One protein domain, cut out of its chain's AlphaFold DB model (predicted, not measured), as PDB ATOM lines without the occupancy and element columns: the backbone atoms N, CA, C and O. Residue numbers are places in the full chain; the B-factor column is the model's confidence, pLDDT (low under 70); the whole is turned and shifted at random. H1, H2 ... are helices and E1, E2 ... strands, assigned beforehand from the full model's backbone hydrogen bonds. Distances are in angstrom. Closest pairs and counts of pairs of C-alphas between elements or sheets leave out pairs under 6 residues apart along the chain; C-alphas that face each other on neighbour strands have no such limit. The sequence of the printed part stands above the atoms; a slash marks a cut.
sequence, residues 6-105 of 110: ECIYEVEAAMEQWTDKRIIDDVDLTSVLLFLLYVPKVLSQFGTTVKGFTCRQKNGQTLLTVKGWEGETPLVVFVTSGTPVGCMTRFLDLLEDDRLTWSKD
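AT A GLANCE: This is residues 6 to 105 of the 110 residues of an uncharacterized protein of marine sediment metagenome (UniProt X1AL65). A twisted sheet has H3 packed on one face and H2 beside E1; H1 folds back on H2. The printed part has 100 residues, class mixed, order H1 H2 E1 E2 E3 H3; the strands make an antiparallel meander. It is compact, with radius of gyration of the C-alphas 14.0 A and spans 42 by 38 by 22 A.

IN THESE COORDINATES: Find C-alpha 6 at (112.263, 129.483, 109.520), where H1, residues 6 to 17, begins. Next come H2, 26 to 45, 27.8 A long; E1, 48 to 58; E2, 61 to 70; E3, 73 to 81; and H3, 84 to 96, ending at (123.282, 129.473, 94.883).

HOW THE PARTS SIT: Between E1 and E2 find N 54 and O 65, between E2 and E3 N 66 and O 77, each 2.9 A apart. H2 touches H3, closest C-alphas 31 and 89, 5.5 A, and makes a hairpin with H1, closest C-alphas 33 and 11, 6.1 A. H3 has every O i to N i+4 pair within hydrogen-bond range, H1 7 of 8, H2 12 of 16.

THE WHOLE: The printed part has no cut; residues 20 and 22 have pLDDT under 70.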
ATOM      1  N   GLU A   6     113.518 128.722 109.579       80.94
ATOM      2  CA  GLU A   6     112.263 129.483 109.520       80.94
ATOM      3  C   GLU A   6     111.624 129.487 108.122       80.94
ATOM      4  O   GLU A   6     110.413 129.352 107.997       80.94
ATOM      5  N   CYS A   7     112.433 129.584 107.063       73.94
ATOM      6  CA  CYS A   7     111.937 129.580 105.689       73.94
ATOM      7  C   CYS A   7     111.484 128.175 105.294       73.94
ATOM      8  O   CYS A   7     110.481 128.034 104.604       73.94
ATOM      9  N   ILE A   8     112.194 127.142 105.760       81.38
ATOM     10  CA  ILE A   8     111.784 125.746 105.573       81.38
ATOM     11  C   ILE A   8     110.411 125.521 106.218       81.38
ATOM     12  O   ILE A   8     109.511 125.021 105.553       81.38
ATOM     13  N   TYR A   9     110.215 125.981 107.456       83.94
ATOM     14  CA  TYR A   9     108.937 125.861 108.162       83.94
ATOM     15  C   TYR A   9     107.780 126.585 107.448       83.94
ATOM     16  O   TYR A   9     106.690 126.034 107.318       83.94
ATOM     17  N   GLU A  10     108.005 127.808 106.950       78.81
ATOM     18  CA  GLU A  10     106.999 128.544 106.164       78.81
ATOM     19  C   GLU A  10     106.612 127.787 104.879       78.81
ATOM     20  O   GLU A  10     105.433 127.731 104.523       78.81
ATOM     21  N   VAL A  11     107.595 127.187 104.199       78.44
ATOM     22  CA  VAL A  11     107.379 126.374 102.994       78.44
ATOM     23  C   VAL A  11     106.585 125.111 103.331       78.44
ATOM     24  O   VAL A  11     105.593 124.832 102.663       78.44
ATOM     25  N   GLU A  12     106.968 124.379 104.378       83.12
ATOM     26  CA  GLU A  12     106.277 123.161 104.825       83.12
ATOM     27  C   GLU A  12     104.814 123.446 105.193       83.12
ATOM     28  O   GLU A  12     103.911 122.775 104.692       83.12
ATOM     29  N   ALA A  13     104.555 124.500 105.972       81.25
ATOM     30  CA  ALA A  13     103.198 124.907 106.335       81.25
ATOM     31  C   ALA A  13     102.339 125.290 105.112       81.25
ATOM     32  O   ALA A  13     101.139 125.003 105.079       81.25
ATOM     33  N   ALA A  14     102.929 125.925 104.094       74.56
ATOM     34  CA  ALA A  14     102.235 126.226 102.843       74.56
ATOM     35  C   ALA A  14     101.954 124.957 102.016       74.56
ATOM     36  O   ALA A  14     100.886 124.843 101.410       74.56
ATOM     37  N   MET A  15     102.875 123.989 102.018       78.75
ATOM     38  CA  MET A  15     102.699 122.701 101.345       78.75
ATOM     39  C   MET A  15     101.614 121.837 102.002       78.75
ATOM     40  O   MET A  15     100.842 121.208 101.284       78.75
ATOM     41  N   GLU A  16     101.487 121.840 103.334       80.38
ATOM     42  CA  GLU A  16     100.418 121.115 104.045       80.38
ATOM     43  C   GLU A  16      99.009 121.595 103.662       80.38
ATOM     44  O   GLU A  16      98.059 120.810 103.635       80.38
ATOM     45  N   GLN A  17      98.863 122.880 103.335       77.00
ATOM     46  CA  GLN A  17      97.592 123.463 102.895       77.00
ATOM     47  C   GLN A  17      97.288 123.176 101.415       77.00
ATOM     48  O   GLN A  17      96.140 123.310 100.977       77.00
ATOM     49  N   TRP A  18      98.290 122.768 100.632       74.62
ATOM     50  CA  TRP A  18      98.141 122.486  99.210       74.62
ATOM     51  C   TRP A  18      97.663 121.051  98.968       74.62
ATOM     52  O   TRP A  18      98.413 120.081  99.048       74.62
ATOM     53  N   THR A  19      96.385 120.910  98.625       73.31
ATOM     54  CA  THR A  19      95.743 119.597  98.434       73.31
ATOM     55  C   THR A  19      95.567 119.201  96.965       73.31
ATOM     56  O   THR A  19      95.301 118.034  96.678       73.31
ATOM     57  N   ASP A  20      95.748 120.130  96.017       69.19
ATOM     58  CA  ASP A  20      95.501 119.896  94.589       69.19
ATOM     59  C   ASP A  20      96.794 119.775  93.764       69.19
ATOM     60  O   ASP A  20      97.219 120.685  93.052       69.19
ATOM     61  N   LYS A  21      97.401 118.587  93.806       71.75
ATOM     62  CA  LYS A  21      98.642 118.256  93.078       71.75
ATOM     63  C   LYS A  21      98.471 118.066  91.565       71.75
ATOM     64  O   LYS A  21      99.397 117.634  90.888       71.75
ATOM     65  N   ARG A  22      97.283 118.330  91.005       68.38
ATOM     66  CA  ARG A  22      97.031 118.169  89.559       68.38
ATOM     67  C   ARG A  22      97.590 119.324  88.729       68.38
ATOM     68  O   ARG A  22      97.754 119.169  87.523       68.38
ATOM     69  N   ILE A  23      97.809 120.480  89.357       72.31
ATOM     70  CA  ILE A  23      98.195 121.730  88.684       72.31
ATOM     71  C   ILE A  23      99.706 121.968  88.783       72.31
ATOM     72  O   ILE A  23     100.319 122.424  87.821       72.31
ATOM     73  N   ILE A  24     100.291 121.659  89.939       76.25
ATOM     74  CA  ILE A  24     101.715 121.795  90.234       76.25
ATOM     75  C   ILE A  24     102.114 120.639  91.151       76.25
ATOM     76  O   ILE A  24     101.364 120.309  92.078       76.25
ATOM     77  N   ASP A  25     103.238 119.990  90.858       82.19
ATOM     78  CA  ASP A  25     103.775 118.959  91.741       82.19
ATOM     79  C   ASP A  25     104.502 119.579  92.945       82.19
ATOM     80  O   ASP A  25     104.682 120.796  93.036       82.19
ATOM     81  N   ASP A  26     104.887 118.738  93.904       81.81
ATOM     82  CA  ASP A  26     105.492 119.202  95.154       81.81
ATOM     83  C   ASP A  26     106.840 119.909  94.920       81.81
ATOM     84  O   ASP A  26     107.138 120.888  95.599       81.81
ATOM     85  N   VAL A  27     107.639 119.454  93.947       81.06
ATOM     86  CA  VAL A  27     108.976 120.005  93.658       81.06
ATOM     87  C   VAL A  27     108.857 121.386  93.023       81.06
ATOM     88  O   VAL A  27     109.552 122.337  93.411       81.06
ATOM     89  N   ASP A  28     107.945 121.506  92.067       84.12
ATOM     90  CA  ASP A  28     107.629 122.763  91.417       84.12
ATOM     91  C   ASP A  28     107.041 123.760  92.430       84.12
ATOM     92  O   ASP A  28     107.432 124.931  92.449       84.12
ATOM     93  N   LEU A  29     106.167 123.299  93.333       85.88
ATOM     94  CA  LEU A  29     105.609 124.132  94.396       85.88
ATOM     95  C   LEU A  29     106.689 124.622  95.365       85.88
ATOM     96  O   LEU A  29     106.721 125.813  95.680       85.88
ATOM     97  N   THR A  30     107.610 123.756  95.797       87.56
ATOM     98  CA  THR A  30     108.748 124.163  96.634       87.56
ATOM     99  C   THR A  30     109.582 125.243  95.945       87.56
ATOM    100  O   THR A  30     109.918 126.247  96.571       87.56
ATOM    101  N   SER A  31     109.870 125.090  94.648       89.69
ATOM    102  CA  SER A  31     110.629 126.086  93.877       89.69
ATOM    103  C   SER A  31     109.918 127.442  93.840       89.69
ATOM    104  O   SER A  31     110.550 128.482  94.037       89.69
ATOM    105  N   VAL A  32     108.596 127.441  93.641       90.69
ATOM    106  CA  VAL A  32     107.773 128.658  93.683       90.69
ATOM    107  C   VAL A  32     107.817 129.299  95.070       90.69
ATOM    108  O   VAL A  32     108.033 130.506  95.179       90.69
ATOM    109  N   LEU A  33     107.646 128.517  96.136       90.94
ATOM    110  CA  LEU A  33     107.626 129.034  97.505       90.94
ATOM    111  C   LEU A  33     108.986 129.598  97.928       90.94
ATOM    112  O   LEU A  33     109.042 130.695  98.479       90.94
ATOM    113  N   LEU A  34     110.090 128.919  97.607       92.62
ATOM    114  CA  LEU A  34     111.440 129.444  97.839       92.62
ATOM    115  C   LEU A  34     111.673 130.739  97.058       92.62
ATOM    116  O   LEU A  34     112.192 131.716  97.600       92.62
ATOM    117  N   PHE A  35     111.240 130.789  95.802       94.69
ATOM    118  CA  PHE A  35     111.352 132.003  95.008       94.69
ATOM    119  C   PHE A  35     110.550 133.176  95.604       94.69
ATOM    120  O   PHE A  35     111.013 134.313  95.580       94.69
ATOM    121  N   LEU A  36     109.369 132.921  96.169       92.44
ATOM    122  CA  LEU A  36     108.519 133.966  96.743       92.44
ATOM    123  C   LEU A  36     108.947 134.407  98.148       92.44
ATOM    124  O   LEU A  36     108.868 135.595  98.458       92.44
ATOM    125  N   LEU A  37     109.380 133.473  98.996       91.00
ATOM    126  CA  LEU A  37     109.609 133.720 100.424       91.00
ATOM    127  C   LEU A  37     111.092 133.881 100.769       91.00
ATOM    128  O   LEU A  37     111.452 134.752 101.561       91.00
ATOM    129  N   TYR A  38     111.961 133.065 100.171       91.94
ATOM    130  CA  TYR A  38     113.382 133.017 100.517       91.94
ATOM    131  C   TYR A  38     114.211 134.029  99.719       91.94
ATOM    132  O   TYR A  38     115.008 134.764 100.305       91.94
ATOM    133  N   VAL A  39     113.992 134.141  98.405       94.69
ATOM    134  CA  VAL A  39     114.776 135.046  97.540       94.69
ATOM    135  C   VAL A  39     114.756 136.507  98.019       94.69
ATOM    136  O   VAL A  39     115.837 137.095  98.100       94.69
ATOM    137  N   PRO A  40     113.609 137.119  98.388       94.06
ATOM    138  CA  PRO A  40     113.613 138.492  98.893       94.06
ATOM    139  C   PRO A  40     114.427 138.652 100.185       94.06
ATOM    140  O   PRO A  40     115.166 139.627 100.318       94.06
ATOM    141  N   LYS A  41     114.326 137.683 101.110       93.62
ATOM    142  CA  LYS A  41     115.073 137.669 102.379       93.62
ATOM    143  C   LYS A  41     116.581 137.612 102.112       93.62
ATOM    144  O   LYS A  41     117.315 138.460 102.611       93.62
ATOM    145  N   VAL A  42     117.035 136.686 101.270       93.19
ATOM    146  CA  VAL A  42     118.455 136.540 100.908       93.19
ATOM    147  C   VAL A  42     119.000 137.771 100.204       93.19
ATOM    148  O   VAL A  42     120.011 138.321 100.625       93.19
ATOM    149  N   LEU A  43     118.329 138.238  99.151       94.25
ATOM    150  CA  LEU A  43     118.823 139.372  98.373       94.25
ATOM    151  C   LEU A  43     118.914 140.647  99.216       94.25
ATOM    152  O   LEU A  43     119.851 141.425  99.035       94.25
ATOM    153  N   SER A  44     118.018 140.821 100.196       93.00
ATOM    154  CA  SER A  44     118.094 141.949 101.126       93.00
ATOM    155  C   SER A  44     119.382 141.959 101.961       93.00
ATOM    156  O   SER A  44     119.893 143.036 102.264       93.00
ATOM    157  N   GLN A  45     119.965 140.790 102.261       91.50
ATOM    158  CA  GLN A  45     121.244 140.686 102.978       91.50
ATOM    159  C   GLN A  45     122.424 141.141 102.110       91.50
ATOM    160  O   GLN A  45     123.432 141.608 102.634       91.50
ATOM    161  N   PHE A  46     122.271 141.074 100.786       90.00
ATOM    162  CA  PHE A  46     123.220 141.594  99.804       90.00
ATOM    163  C   PHE A  46     122.929 143.048  99.397       90.00
ATOM    164  O   PHE A  46     123.476 143.535  98.416       90.00
ATOM    165  N   GLY A  47     122.038 143.753 100.108       92.69
ATOM    166  CA  GLY A  47     121.664 145.133  99.778       92.69
ATOM    167  C   GLY A  47     120.731 145.268  98.569       92.69
ATOM    168  O   GLY A  47     120.433 146.389  98.155       92.69
ATOM    169  N   THR A  48     120.226 144.153  98.027       94.75
ATOM    170  CA  THR A  48     119.302 144.137  96.890       94.75
ATOM    171  C   THR A  48     117.865 143.908  97.356       94.75
ATOM    172  O   THR A  48     117.497 142.847  97.847       94.75
ATOM    173  N   THR A  49     116.993 144.891  97.149       94.62
ATOM    174  CA  THR A  49     115.560 144.763  97.437       94.62
ATOM    175  C   THR A  49     114.803 144.308  96.199       94.62
ATOM    176  O   THR A  49     114.692 145.067  95.238       94.62
ATOM    177  N   VAL A  50     114.214 143.112  96.225       94.62
ATOM    178  CA  VAL A  50     113.309 142.651  95.160       94.62
ATOM    179  C   VAL A  50     112.045 143.512  95.144       94.62
ATOM    180  O   VAL A  50     111.428 143.742  96.181       94.62
ATOM    181  N   LYS A  51     111.647 143.994  93.964       94.19
ATOM    182  CA  LYS A  51     110.422 144.790  93.764       94.19
ATOM    183  C   LYS A  51     109.299 144.009  93.104       94.19
ATOM    184  O   LYS A  51     108.134 144.342  93.280       94.19
ATOM    185  N   GLY A  52     109.642 142.981  92.343       93.94
ATOM    186  CA  GLY A  52     108.664 142.133  91.689       93.94
ATOM    187  C   GLY A  52     109.276 141.356  90.545       93.94
ATOM    188  O   GLY A  52     110.461 141.486  90.226       93.94
ATOM    189  N   PHE A  53     108.445 140.544  89.911       95.50
ATOM    190  CA  PHE A  53     108.848 139.735  88.781       95.50
ATOM    191  C   PHE A  53     107.689 139.551  87.807       95.50
ATOM    192  O   PHE A  53     106.521 139.686  88.167       95.50
ATOM    193  N   THR A  54     108.017 139.241  86.559       95.38
ATOM    194  CA  THR A  54     107.040 138.866  85.537       95.38
ATOM    195  C   THR A  54     107.542 137.666  84.749       95.38
ATOM    196  O   THR A  54     108.739 137.527  84.498       95.38
ATOM    197  N   CYS A  55     106.615 136.808  84.332       95.69
ATOM    198  CA  CYS A  55     106.891 135.700  83.425       95.69
ATOM    199  C   CYS A  55     106.184 135.956  82.096       95.69
ATOM    200  O   CYS A  55     104.983 136.224  82.066       95.69
ATOM    201  N   ARG A  56     106.914 135.841  80.987       95.75
ATOM    202  CA  ARG A  56     106.356 135.911  79.636       95.75
ATOM    203  C   ARG A  56     106.699 134.649  78.868       95.75
ATOM    204  O   ARG A  56     107.867 134.288  78.777       95.75
ATOM    205  N   GLN A  57     105.695 134.031  78.258       95.75
ATOM    206  CA  GLN A  57     105.888 132.863  77.404       95.75
ATOM    207  C   GLN A  57     105.734 133.235  75.929       95.75
ATOM    208  O   GLN A  57     104.824 133.978  75.555       95.75
ATOM    209  N   LYS A  58     106.639 132.734  75.088       92.56
ATOM    210  CA  LYS A  58     106.580 132.864  73.629       92.56
ATOM    211  C   LYS A  58     107.302 131.685  72.980       92.56
ATOM    212  O   LYS A  58     108.435 131.393  73.339       92.56
ATOM    213  N   ASN A  59     106.666 131.043  72.000       92.00
ATOM    214  CA  ASN A  59     107.253 129.957  71.201       92.00
ATOM    215  C   ASN A  59     107.860 128.812  72.042       92.00
ATOM    216  O   ASN A  59     108.958 128.350  71.753       92.00
ATOM    217  N   GLY A  60     107.175 128.382  73.108       87.94
ATOM    218  CA  GLY A  60     107.657 127.303  73.986       87.94
ATOM    219  C   GLY A  60     108.811 127.690  74.919       87.94
ATOM    220  O   GLY A  60     109.311 126.841  75.646       87.94
ATOM    221  N   GLN A  61     109.218 128.963  74.929       94.94
ATOM    222  CA  GLN A  61     110.197 129.501  75.864       94.94
ATOM    223  C   GLN A  61     109.519 130.462  76.840       94.94
ATOM    224  O   GLN A  61     108.662 131.266  76.467       94.94
ATOM    225  N   THR A  62     109.937 130.395  78.096       97.25
ATOM    226  CA  THR A  62     109.533 131.295  79.172       97.25
ATOM    227  C   THR A  62     110.704 132.213  79.518       97.25
ATOM    228  O   THR A  62     111.831 131.753  79.684       97.25
ATOM    229  N   LEU A  63     110.434 133.514  79.628       97.38
ATOM    230  CA  LEU A  63     111.334 134.533  80.160       97.38
ATOM    231  C   LEU A  63     110.791 135.012  81.508       97.38
ATOM    232  O   LEU A  63     109.714 135.607  81.560       97.38
ATOM    233  N   LEU A  64     111.548 134.780  82.573       97.56
ATOM    234  CA  LEU A  64     111.372 135.409  83.876       97.56
ATOM    235  C   LEU A  64     112.203 136.692  83.912       97.56
ATOM    236  O   LEU A  64     113.401 136.675  83.635       97.56
ATOM    237  N   THR A  65     111.558 137.794  84.266       97.12
ATOM    238  CA  THR A  65     112.205 139.075  84.548       97.12
ATOM    239  C   THR A  65     112.038 139.363  86.029       97.12
ATOM    240  O   THR A  65     110.906 139.504  86.480       97.12
ATOM    241  N   VAL A  66     113.136 139.467  86.774       96.69
ATOM    242  CA  VAL A  66     113.125 139.855  88.192       96.69
ATOM    243  C   VAL A  66     113.686 141.259  88.303       96.69
ATOM    244  O   VAL A  66     114.740 141.547  87.742       96.69
ATOM    245  N   LYS A  67     112.975 142.139  89.003       95.81
ATOM    246  CA  LYS A  67     113.392 143.523  89.214       95.81
ATOM    247  C   LYS A  67     113.688 143.770  90.679       95.81
ATOM    248  O   LYS A  67     112.962 143.304  91.559       95.81
ATOM    249  N   GLY A  68     114.741 144.531  90.925       95.25
ATOM    250  CA  GLY A  68     115.186 144.886  92.260       95.25
ATOM    251  C   GLY A  68     115.870 146.242  92.290       95.25
ATOM    252  O   GLY A  68     115.991 146.910  91.266       95.25
ATOM    253  N   TRP A  69     116.259 146.673  93.481       95.62
ATOM    254  CA  TRP A  69     116.987 147.915  93.720       95.62
ATOM    255  C   TRP A  69     118.195 147.627  94.596       95.62
ATOM    256  O   TRP A  69     118.049 146.958  95.615       95.62
ATOM    257  N   GLU A  70     119.345 148.177  94.232       95.12
ATOM    258  CA  GLU A  70     120.531 148.239  95.085       95.12
ATOM    259  C   GLU A  70     120.803 149.715  95.400       95.12
ATOM    260  O   GLU A  70     121.193 150.498  94.527       95.12
ATOM    261  N   GLY A  71     120.490 150.131  96.630       91.12
ATOM    262  CA  GLY A  71     120.416 151.551  96.981       91.12
ATOM    263  C   GLY A  71     119.398 152.288  96.100       91.12
ATOM    264  O   GLY A  71     118.215 151.960  96.119       91.12
ATOM    265  N   GLU A  72     119.863 153.260  95.311       91.19
ATOM    266  CA  GLU A  72     119.056 154.020  94.338       91.19
ATOM    267  C   GLU A  72     119.141 153.464  92.904       91.19
ATOM    268  O   GLU A  72     118.519 153.997  91.986       91.19
ATOM    269  N   THR A  73     119.930 152.408  92.680       94.69
ATOM    270  CA  THR A  73     120.136 151.849  91.341       94.69
ATOM    271  C   THR A  73     119.083 150.780  91.053       94.69
ATOM    272  O   THR A  73     119.077 149.743  91.721       94.69
ATOM    273  N   PRO A  74     118.218 150.962  90.038       96.50
ATOM    274  CA  PRO A  74     117.293 149.919  89.634       96.50
ATOM    275  C   PRO A  74     118.035 148.828  88.854       96.50
ATOM    276  O   PRO A  74     118.839 149.105  87.956       96.50
ATOM    277  N   LEU A  75     117.748 147.575  89.190       96.44
ATOM    278  CA  LEU A  75     118.385 146.389  88.635       96.44
ATOM    279  C   LEU A  75     117.353 145.419  88.060       96.44
ATOM    280  O   LEU A  75     116.208 145.332  88.511       96.44
ATOM    281  N   VAL A  76     117.787 144.649  87.070       97.06
ATOM    282  CA  VAL A  76     116.997 143.606  86.425       97.06
ATOM    283  C   VAL A  76     117.840 142.363  86.157       97.06
ATOM    284  O   VAL A  76     119.001 142.454  85.756       97.06
ATOM    285  N   VAL A  77     117.228 141.199  86.356       96.94
ATOM    286  CA  VAL A  77     117.750 139.880  85.985       96.94
ATOM    287  C   VAL A  77     116.777 139.222  85.018       96.94
ATOM    288  O   VAL A  77     115.558 139.302  85.185       96.94
ATOM    289  N   PHE A  78     117.329 138.535  84.023       96.88
ATOM    290  CA  PHE A  78     116.578 137.758  83.046       96.88
ATOM    291  C   PHE A  78     116.973 136.287  83.145       96.88
ATOM    292  O   PHE A  78     118.146 135.946  83.003       96.88
ATOM    293  N   VAL A  79     115.993 135.408  83.343       97.56
ATOM    294  CA  VAL A  79     116.188 133.952  83.363       97.56
ATOM    295  C   VAL A  79     115.255 133.316  82.344       97.56
ATOM    296  O   VAL A  79     114.106 133.729  82.205       97.56
ATOM    297  N   THR A  80     115.742 132.316  81.607       96.94
ATOM    298  CA  THR A  80     114.927 131.600  80.618       96.94
ATOM    299  C   THR A  80     114.888 130.099  80.877       96.94
ATOM    300  O   THR A  80     115.879 129.494  81.296       96.94
ATOM    301  N   SER A  81     113.728 129.504  80.612       95.81
ATOM    302  CA  SER A  81     113.451 128.069  80.729       95.81
ATOM    303  C   SER A  81     112.243 127.688  79.859       95.81
ATOM    304  O   SER A  81     111.684 128.538  79.166       95.81
ATOM    305  N   GLY A  82     111.832 126.419  79.868       93.88
ATOM    306  CA  GLY A  82     110.615 125.959  79.185       93.88
ATOM    307  C   GLY A  82     109.332 126.411  79.891       93.88
ATOM    308  O   GLY A  82     108.354 126.767  79.236       93.88
ATOM    309  N   THR A  83     109.347 126.493  81.223       92.81
ATOM    310  CA  THR A  83     108.173 126.805  82.058       92.81
ATOM    311  C   THR A  83     108.450 127.968  83.024       92.81
ATOM    312  O   THR A  83     109.615 128.278  83.285       92.81
ATOM    313  N   PRO A  84     107.409 128.622  83.580       93.25
ATOM    314  CA  PRO A  84     107.573 129.638  84.620       93.25
ATOM    315  C   PRO A  84     108.319 129.110  85.845       93.25
ATOM    316  O   PRO A  84     109.258 129.755  86.304       93.25
ATOM    317  N   VAL A  85     107.952 127.916  86.318       93.88
ATOM    318  CA  VAL A  85     108.608 127.286  87.470       93.88
ATOM    319  C   VAL A  85     110.057 126.940  87.147       93.88
ATOM    320  O   VAL A  85     110.947 127.294  87.910       93.88
ATOM    321  N   GLY A  86     110.332 126.404  85.956       94.38
ATOM    322  CA  GLY A  86     111.700 126.131  85.526       94.38
ATOM    323  C   GLY A  86     112.582 127.385  85.463       94.38
ATOM    324  O   GLY A  86     113.797 127.282  85.622       94.38
ATOM    325  N   CYS A  87     112.013 128.576  85.243       96.44
ATOM    326  CA  CYS A  87     112.763 129.824  85.391       96.44
ATOM    327  C   CYS A  87     113.058 130.157  86.858       96.44
ATOM    328  O   CYS A  87     114.134 130.673  87.139       96.44
ATOM    329  N   MET A  88     112.122 129.897  87.772       96.12
ATOM    330  CA  MET A  88     112.302 130.131  89.209       96.12
ATOM    331  C   MET A  88     113.340 129.175  89.803       96.12
ATOM    332  O   MET A  88     114.253 129.633  90.481       96.12
ATOM    333  N   THR A  89     113.275 127.882  89.474       95.38
ATOM    334  CA  THR A  89     114.298 126.893  89.856       95.38
ATOM    335  C   THR A  89     115.669 127.320  89.344       95.38
ATOM    336  O   THR A  89     116.601 127.480  90.121       95.38
ATOM    337  N   ARG A  90     115.773 127.661  88.053       96.06
ATOM    338  CA  ARG A  90     117.036 128.134  87.476       96.06
ATOM    339  C   ARG A  90     117.534 129.435  88.110       96.06
ATOM    340  O   ARG A  90     118.738 129.655  88.173       96.06
ATOM    341  N   PHE A  91     116.638 130.322  88.538       97.06
ATOM    342  CA  PHE A  91     117.023 131.523  89.278       97.06
ATOM    343  C   PHE A  91     117.666 131.151  90.619       97.06
ATOM    344  O   PHE A  91     118.701 131.720  90.955       97.06
ATOM    345  N   LEU A  92     117.078 130.204  91.358       95.69
ATOM    346  CA  LEU A  92     117.621 129.707  92.627       95.69
ATOM    347  C   LEU A  92     118.991 129.047  92.428       95.69
ATOM    348  O   LEU A  92     119.910 129.381  93.167       95.69
ATOM    349  N   ASP A  93     119.155 128.218  91.392       95.44
ATOM    350  CA  ASP A  93     120.446 127.594  91.059       95.44
ATOM    351  C   ASP A  93     121.522 128.655  90.767       95.44
ATOM    352  O   ASP A  93     122.634 128.604  91.280       95.44
ATOM    353  N   LEU A  94     121.181 129.670  89.959       96.19
ATOM    354  CA  LEU A  94     122.098 130.768  89.644       96.19
ATOM    355  C   LEU A  94     122.434 131.622  90.870       96.19
ATOM    356  O   LEU A  94     123.533 132.165  90.937       96.19
ATOM    357  N   LEU A  95     121.492 131.782  91.799       94.62
ATOM    358  CA  LEU A  95     121.722 132.486  93.056       94.62
ATOM    359  C   LEU A  95     122.646 131.680  93.978       94.62
ATOM    360  O   LEU A  95     123.540 132.260  94.583       94.62
ATOM    361  N   GLU A  96     122.451 130.364  94.068       92.75
ATOM    362  CA  GLU A  96     123.282 129.473  94.883       92.75
ATOM    363  C   GLU A  96     124.724 129.390  94.374       92.75
ATOM    364  O   GLU A  96     125.660 129.441  95.168       92.75
ATOM    365  N   ASP A  97     124.896 129.317  93.055       94.75
ATOM    366  CA  ASP A  97     126.205 129.223  92.408       94.75
ATOM    367  C   ASP A  97     126.961 130.568  92.331       94.75
ATOM    368  O   ASP A  97     128.048 130.614  91.753       94.75
ATOM    369  N   ASP A  98     126.390 131.669  92.835       91.88
ATOM    370  CA  ASP A  98     126.903 133.042  92.656       91.88
ATOM    371  C   ASP A  98     127.087 133.432  91.169       91.88
ATOM    372  O   ASP A  98     128.050 134.067  90.739       91.88
ATOM    373  N   ARG A  99     126.140 133.004  90.327       95.25
ATOM    374  CA  ARG A  99     126.127 133.231  88.867       95.25
ATOM    375  C   ARG A  99     125.003 134.156  88.414       95.25
ATOM    376  O   ARG A  99     124.814 134.372  87.210       95.25
ATOM    377  N   LEU A 100     124.237 134.704  89.352       94.69
ATOM    378  CA  LEU A 100     123.129 135.603  89.068       94.69
ATOM    379  C   LEU A 100     123.655 136.963  88.585       94.69
ATOM    380  O   LEU A 100     124.216 137.745  89.345       94.69
ATOM    381  N   THR A 101     123.466 137.265  87.300       94.50
ATOM    382  CA  THR A 101     123.979 138.509  86.704       94.50
ATOM    383  C   THR A 101     122.907 139.594  86.678       94.50
ATOM    384  O   THR A 101     122.018 139.581  85.822       94.50
ATOM    385  N   TRP A 102     123.016 140.565  87.583       95.25
ATOM    386  CA  TRP A 102     122.179 141.764  87.573       95.25
ATOM    387  C   TRP A 102     122.668 142.780  86.542       95.25
ATOM    388  O   TRP A 102     123.862 143.004  86.360       95.25
ATOM    389  N   SER A 103     121.726 143.421  85.859       96.44
ATOM    390  CA  SER A 103     121.980 144.526  84.934       96.44
ATOM    391  C   SER A 103     121.236 145.772  85.389       96.44
ATOM    392  O   SER A 103     120.148 145.666  85.949       96.44
ATOM    393  N   LYS A 104     121.773 146.964  85.104       96.06
ATOM    394  CA  LYS A 104     121.040 148.218  85.334       96.06
ATOM    395  C   LYS A 104     119.755 148.233  84.508       96.06
ATOM    396  O   LYS A 104     119.800 148.074  83.285       96.06
ATOM    397  N   ASP A 105     118.626 148.448  85.170       94.56
ATOM    398  CA  ASP A 105     117.327 148.527  84.517       94.56
ATOM    399  C   ASP A 105     117.129 149.920  83.911       94.56
ATOM    400  O   ASP A 105     117.114 150.932  84.608       94.56
TER     401      ASP A 105